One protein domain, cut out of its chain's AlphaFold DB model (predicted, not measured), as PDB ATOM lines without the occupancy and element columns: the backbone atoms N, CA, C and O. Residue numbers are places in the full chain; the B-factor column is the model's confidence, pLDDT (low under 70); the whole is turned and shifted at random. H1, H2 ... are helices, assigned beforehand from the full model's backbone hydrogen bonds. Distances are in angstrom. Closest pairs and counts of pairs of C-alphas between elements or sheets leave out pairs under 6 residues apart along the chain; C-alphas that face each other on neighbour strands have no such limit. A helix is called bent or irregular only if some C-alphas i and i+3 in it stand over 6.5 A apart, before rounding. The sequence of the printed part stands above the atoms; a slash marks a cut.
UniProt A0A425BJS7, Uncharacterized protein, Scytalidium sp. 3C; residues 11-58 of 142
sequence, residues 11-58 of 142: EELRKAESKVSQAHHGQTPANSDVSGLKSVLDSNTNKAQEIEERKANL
ATOM      1  N   GLU A  11     -12.684  40.843  11.268       83.25
ATOM      2  CA  GLU A  11     -11.904  41.577  10.270       83.25
ATOM      3  C   GLU A  11     -12.129  41.051   8.848       83.25
ATOM      4  O   GLU A  11     -12.332  41.833   7.918       83.25
ATOM      5  N   GLU A  12     -12.180  39.730   8.674       84.62
ATOM      6  CA  GLU A  12     -12.440  39.103   7.373       84.62
ATOM      7  C   GLU A  12     -13.868  39.373   6.881       84.62
ATOM      8  O   GLU A  12     -14.083  39.613   5.687       84.62
ATOM      9  N   LEU A  13     -14.839  39.419   7.800       86.44
ATOM     10  CA  LEU A  13     -16.226  39.751   7.471       86.44
ATOM     11  C   LEU A  13     -16.393  41.214   7.043       86.44
ATOM     12  O   LEU A  13     -17.264  41.490   6.222       86.44
ATOM     13  N   ARG A  14     -15.537  42.146   7.486       88.31
ATOM     14  CA  ARG A  14     -15.675  43.584   7.177       88.31
ATOM     15  C   ARG A  14     -15.707  43.874   5.673       88.31
ATOM     16  O   ARG A  14     -16.498  44.699   5.215       88.31
ATOM     17  N   LYS A  15     -14.871  43.193   4.880       91.19
ATOM     18  CA  LYS A  15     -14.841  43.375   3.416       91.19
ATOM     19  C   LYS A  15     -16.118  42.852   2.753       91.19
ATOM     20  O   LYS A  15     -16.642  43.486   1.837       91.19
ATOM     21  N   ALA A  16     -16.616  41.707   3.215       87.62
ATOM     22  CA  ALA A  16     -17.862  41.129   2.727       87.62
ATOM     23  C   ALA A  16     -19.073  41.990   3.133       87.62
ATOM     24  O   ALA A  16     -19.920  42.278   2.291       87.62
ATOM     25  N   GLU A  17     -19.105  42.480   4.376       88.38
ATOM     26  CA  GLU A  17     -20.124  43.401   4.889       88.38
ATOM     27  C   GLU A  17     -20.165  44.689   4.065       88.38
ATOM     28  O   GLU A  17     -21.239  45.097   3.637       88.38
ATOM     29  N   SER A  18     -19.006  45.291   3.775       89.94
ATOM     30  CA  SER A  18     -18.916  46.503   2.953       89.94
ATOM     31  C   SER A  18     -19.478  46.287   1.544       89.94
ATOM     32  O   SER A  18     -20.263  47.107   1.066       89.94
ATOM     33  N   LYS A  19     -19.153  45.158   0.901       90.00
ATOM     34  CA  LYS A  19     -19.663  44.830  -0.439       90.00
ATOM     35  C   LYS A  19     -21.182  44.637  -0.448       90.00
ATOM     36  O   LYS A  19     -21.854  45.122  -1.355       90.00
ATOM     37  N   VAL A  20     -21.719  43.933   0.549       89.38
ATOM     38  CA  VAL A  20     -23.164  43.682   0.668       89.38
ATOM     39  C   VAL A  20     -23.903  44.971   1.024       89.38
ATOM     40  O   VAL A  20     -24.877  45.316   0.368       89.38
ATOM     41  N   SER A  21     -23.399  45.742   1.984       89.31
ATOM     42  CA  SER A  21     -23.933  47.056   2.351       89.31
ATOM     43  C   SER A  21     -24.004  47.998   1.143       89.31
ATOM     44  O   SER A  21     -25.039  48.621   0.907       89.31
ATOM     45  N   GLN A  22     -22.965  48.037   0.305       90.62
ATOM     46  CA  GLN A  22     -22.958  48.872  -0.897       90.62
ATOM     47  C   GLN A  22     -24.031  48.466  -1.922       90.62
ATOM     48  O   GLN A  22     -24.598  49.332  -2.583       90.62
ATOM     49  N   ALA A  23     -24.359  47.174  -2.020       88.00
ATOM     50  CA  ALA A  23     -25.456  46.684  -2.857       88.00
ATOM     51  C   ALA A  23     -26.853  46.966  -2.264       88.00
ATOM     52  O   ALA A  23     -27.848  46.943  -2.985       88.00
ATOM     53  N   HIS A  24     -26.931  47.252  -0.963       86.88
ATOM     54  CA  HIS A  24     -28.168  47.396  -0.196       86.88
ATOM     55  C   HIS A  24     -28.273  48.776   0.481       86.88
ATOM     56  O   HIS A  24     -28.664  48.895   1.639       86.88
ATOM     57  N   HIS A  25     -27.950  49.846  -0.254       87.06
ATOM     58  CA  HIS A  25     -28.124  51.243   0.185       87.06
ATOM     59  C   HIS A  25     -27.403  51.597   1.500       87.06
ATOM     60  O   HIS A  25     -27.888  52.400   2.294       87.06
ATOM     61  N   GLY A  26     -26.246  50.990   1.751       85.62
ATOM     62  CA  GLY A  26     -25.482  51.190   2.981       85.62
ATOM     63  C   GLY A  26     -25.910  50.283   4.140       85.62
ATOM     64  O   GLY A  26     -25.277  50.316   5.194       85.62
ATOM     65  N   GLN A  27     -26.919  49.428   3.964       84.56
ATOM     66  CA  GLN A  27     -27.425  48.540   5.011       84.56
ATOM     67  C   GLN A  27     -27.141  47.078   4.683       84.56
ATOM     68  O   GLN A  27     -27.415  46.618   3.585       84.56
ATOM     69  N   THR A  28     -26.621  46.306   5.633       86.62
ATOM     70  CA  THR A  28     -26.496  44.849   5.482       86.62
ATOM     71  C   THR A  28     -27.830  44.188   5.853       86.62
ATOM     72  O   THR A  28     -28.267  44.329   6.997       86.62
ATOM     73  N   PRO A  29     -28.504  43.462   4.940       88.12
ATOM     74  CA  PRO A  29     -29.776  42.811   5.250       88.12
ATOM     75  C   PRO A  29     -29.637  41.760   6.357       88.12
ATOM     76  O   PRO A  29     -28.639  41.034   6.419       88.12
ATOM     77  N   ALA A  30     -30.657  41.625   7.209       84.94
ATOM     78  CA  ALA A  30     -30.659  40.661   8.315       84.94
ATOM     79  C   ALA A  30     -30.613  39.196   7.840       84.94
ATOM     80  O   ALA A  30     -30.049  38.341   8.513       84.94
ATOM     81  N   ASN A  31     -31.161  38.923   6.657       86.81
ATOM     82  CA  ASN A  31     -31.183  37.613   6.004       86.81
ATOM     83  C   ASN A  31     -29.950  37.339   5.122       86.81
ATOM     84  O   ASN A  31     -29.976  36.402   4.330       86.81
ATOM     85  N   SER A  32     -28.901  38.164   5.201       86.38
ATOM     86  CA  SER A  32     -27.669  37.943   4.439       86.38
ATOM     87  C   SER A  32     -26.726  36.967   5.146       86.38
ATOM     88  O   SER A  32     -26.662  36.924   6.376       86.38
ATOM     89  N   ASP A  33     -25.933  36.233   4.362       85.88
ATOM     90  CA  ASP A  33     -24.947  35.275   4.883       85.88
ATOM     91  C   ASP A  33     -23.937  35.941   5.831       85.88
ATOM     92  O   ASP A  33     -23.546  35.364   6.843       85.88
ATOM     93  N   VAL A  34     -23.563  37.197   5.555       86.81
ATOM     94  CA  VAL A  34     -22.672  37.995   6.416       86.81
ATOM     95  C   VAL A  34     -23.300  38.288   7.779       86.81
ATOM     96  O   VAL A  34     -22.615  38.180   8.795       86.81
ATOM     97  N   SER A  35     -24.597  38.600   7.821       85.00
ATOM     98  CA  SER A  35     -25.333  38.798   9.075       85.00
ATOM     99  C   SER A  35     -25.441  37.498   9.878       85.00
ATOM    100  O   SER A  35     -25.260  37.513  11.097       85.00
ATOM    101  N   GLY A  36     -25.658  36.364   9.202       86.44
ATOM    102  CA  GLY A  36     -25.653  35.041   9.832       86.44
ATOM    103  C   GLY A  36     -24.298  34.691  10.452       86.44
ATOM    104  O   GLY A  36     -24.226  34.328  11.627       86.44
ATOM    105  N   LEU A  37     -23.208  34.882   9.702       85.12
ATOM    106  CA  LEU A  37     -21.842  34.640  10.181       85.12
ATOM    107  C   LEU A  37     -21.468  35.550  11.357       85.12
ATOM    108  O   LEU A  37     -20.868  35.084  12.327       85.12
ATOM    109  N   LYS A  38     -21.868  36.825  11.315       85.00
ATOM    110  CA  LYS A  38     -21.662  37.767  12.421       85.00
ATOM    111  C   LYS A  38     -22.389  37.325  13.691       85.00
ATOM    112  O   LYS A  38     -21.801  37.363  14.767       85.00
ATOM    113  N   SER A  39     -23.631  36.854  13.561       84.56
ATOM    114  CA  SER A  39     -24.417  36.344  14.690       84.56
ATOM    115  C   SER A  39     -23.756  35.131  15.343       84.56
ATOM    116  O   SER A  39     -23.680  35.065  16.568       84.56
ATOM    117  N   VAL A  40     -23.257  34.187  14.539       82.44
ATOM    118  CA  VAL A  40     -22.554  32.996  15.043       82.44
ATOM    119  C   VAL A  40     -21.240  33.385  15.721       82.44
ATOM    120  O   VAL A  40     -20.883  32.833  16.760       82.44
ATOM    121  N   LEU A  41     -20.521  34.367  15.182       79.19
ATOM    122  CA  LEU A  41     -19.289  34.859  15.792       79.19
ATOM    123  C   LEU A  41     -19.565  35.547  17.138       79.19
ATOM    124  O   LEU A  41     -18.895  35.257  18.125       79.19
ATOM    125  N   ASP A  42     -20.600  36.383  17.211       77.44
ATOM    126  CA  ASP A  42     -21.000  37.075  18.441       77.44
ATOM    127  C   ASP A  42     -21.598  36.146  19.512       77.44
ATOM    128  O   ASP A  42     -21.579  36.505  20.695       77.44
ATOM    129  N   SER A  43     -22.134  34.978  19.137       75.44
ATOM    130  CA  SER A  43     -22.558  33.948  20.096       75.44
ATOM    131  C   SER A  43     -21.391  33.119  20.635       75.44
ATOM    132  O   SER A  43     -21.479  32.614  21.749       75.44
ATOM    133  N   ASN A  44     -20.302  32.989  19.869       70.00
ATOM    134  CA  ASN A  44     -19.101  32.251  20.277       70.00
ATOM    135  C   ASN A  44     -18.093  33.113  21.057       70.00
ATOM    136  O   ASN A  44     -17.240  32.577  21.762       70.00
ATOM    137  N   THR A  45     -18.177  34.444  20.974       67.56
ATOM    138  CA  THR A  45     -17.379  35.330  21.834       67.56
ATOM    139  C   THR A  45     -17.905  35.303  23.267       67.56
ATOM    140  O   THR A  45     -19.072  35.622  23.510       67.56
ATOM    141  N   ASN A  46     -17.043  34.977  24.233       70.19
ATOM    142  CA  ASN A  46     -17.373  35.023  25.655       70.19
ATOM    143  C   ASN A  46     -17.451  36.485  26.136       70.19
ATOM    144  O   ASN A  46     -16.506  37.045  26.684       70.19
ATOM    145  N   LYS A  47     -18.608  37.116  25.910       66.56
ATOM    146  CA  LYS A  47     -18.879  38.511  26.301       66.56
ATOM    147  C   LYS A  47     -18.709  38.751  27.805       66.56
ATOM    148  O   LYS A  47     -18.438  39.876  28.206       66.56
ATOM    149  N   ALA A  48     -18.859  37.719  28.638       68.62
ATOM    150  CA  ALA A  48     -18.663  37.838  30.080       68.62
ATOM    151  C   ALA A  48     -17.190  38.107  30.434       68.62
ATOM    152  O   ALA A  48     -16.926  38.969  31.269       68.62
ATOM    153  N   GLN A  49     -16.251  37.452  29.744       71.50
ATOM    154  CA  GLN A  49     -14.814  37.687  29.923       71.50
ATOM    155  C   GLN A  49     -14.406  39.101  29.486       71.50
ATOM    156  O   GLN A  49     -13.712  39.792  30.225       71.50
ATOM    157  N   GLU A  50     -14.916  39.592  28.351       72.94
ATOM    158  CA  GLU A  50     -14.629  40.963  27.891       72.94
ATOM    159  C   GLU A  50     -15.143  42.029  28.882       72.94
ATOM    160  O   GLU A  50     -14.499  43.058  29.111       72.94
ATOM    161  N   ILE A  51     -16.300  41.789  29.506       73.62
ATOM    162  CA  ILE A  51     -16.856  42.683  30.533       73.62
ATOM    163  C   ILE A  51     -15.976  42.691  31.788       73.62
ATOM    164  O   ILE A  51     -15.765  43.753  32.373       73.62
ATOM    165  N   GLU A  52     -15.476  41.532  32.212       74.00
ATOM    166  CA  GLU A  52     -14.601  41.409  33.380       74.00
ATOM    167  C   GLU A  52     -13.260  42.122  33.161       74.00
ATOM    168  O   GLU A  52     -12.846  42.924  34.000       74.00
ATOM    169  N   GLU A  53     -12.647  41.947  31.990       75.69
ATOM    170  CA  GLU A  53     -11.410  42.636  31.606       75.69
ATOM    171  C   GLU A  53     -11.578  44.162  31.572       75.69
ATOM    172  O   GLU A  53     -10.717  44.901  32.059       75.69
ATOM    173  N   ARG A  54     -12.696  44.671  31.038       77.19
ATOM    174  CA  ARG A  54     -12.961  46.121  31.026       77.19
ATOM    175  C   ARG A  54     -13.278  46.679  32.407       77.19
ATOM    176  O   ARG A  54     -12.877  47.802  32.699       77.19
ATOM    177  N   LYS A  55     -13.973  45.916  33.256       71.69
ATOM    178  CA  LYS A  55     -14.210  46.297  34.657       71.69
ATOM    179  C   LYS A  55     -12.900  46.400  35.433       71.69
ATOM    180  O   LYS A  55     -12.738  47.346  36.197       71.69
ATOM    181  N   ALA A  56     -11.977  45.465  35.219       73.69
ATOM    182  CA  ALA A  56     -10.672  45.470  35.875       73.69
ATOM    183  C   ALA A  56      -9.783  46.649  35.437       73.69
ATOM    184  O   ALA A  56      -9.005  47.156  36.237       73.69
ATOM    185  N   ASN A  57      -9.919  47.108  34.190       75.88
ATOM    186  CA  ASN A  57      -9.135  48.214  33.626       75.88
ATOM    187  C   ASN A  57      -9.791  49.599  33.775       75.88
ATOM    188  O   ASN A  57      -9.323  50.569  33.175       75.88
ATOM    189  N   LEU A  58     -10.886  49.717  34.528       81.00
ATOM    190  CA  LEU A  58     -11.534  51.007  34.728       81.00
ATOM    191  C   LEU A  58     -10.721  51.827  35.747       81.00
ATOM    192  O   LEU A  58     -10.509  51.341  36.861       81.00
TER     193      LEU A  58
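What this domain is: This is residues 11 to 58 of the 142 residues of an uncharacterized protein of Scytalidium sp. 3C (UniProt A0A425BJS7). Two helices, H1 and H2, fold back on each other as a loose helical hairpin, and the chain then runs on past it as a free arm that ends in a third helix, H3. Residues 40 to 58, the last part of H2 with H3, stick out from the hairpin and make much of the length. The printed part has 48 residues with three named helices, in the order H1, H2, H3, and no named strand; its class is all helix. It is only just loose, close to extended, with a radius of gyration of the C-alphas of 14.2 A and spans of 41 by 19 by 17 A.

How they stand to each other: Begin with H1, residues 11 to 23, which touches H2, residues 33 to 44. Look at Glu 17 and Val 34, whose C-alphas are the closest of the two helices, 6.2 A apart. H1 touches with residues 13 to 17 alone, and H2 with residues 34 to 38 alone. This hairpin runs opposite ways at a shallow tilt of 33 degrees, only just short of steep. H3, residues 47 to 56, is apart from both H1 and H2. In H2 and H3 every O i to N i+4 pair is within hydrogen-bond range; in H1, 7 of 9 are.

Where its parts are: Find C-alpha 11 at (-11.904, 41.577, 10.270); from there H1 runs 19.5 A to C-alpha 23. H1 is neither bent nor irregular, but only just: C-alphas 12 and 15 are 6.3 A apart. H2 starts at C-alpha 33, at (-24.947, 35.275, 4.883), and covers 16.7 A. H3 covers 14.4 A and ends at C-alpha 56, at (-10.672, 45.470, 35.875).

The domain as a whole: The two C-alphas farthest apart, those of Ala 23 and Ala 56, are 41.5 A apart. The printed part has no cut. The link from H1 to H2 is short, with 9 residues, and the one from H2 to H3 is tight, with 2. Mean pLDDT of the printed part is 81.8; look for values under 70 at residues 45, 47 and 48.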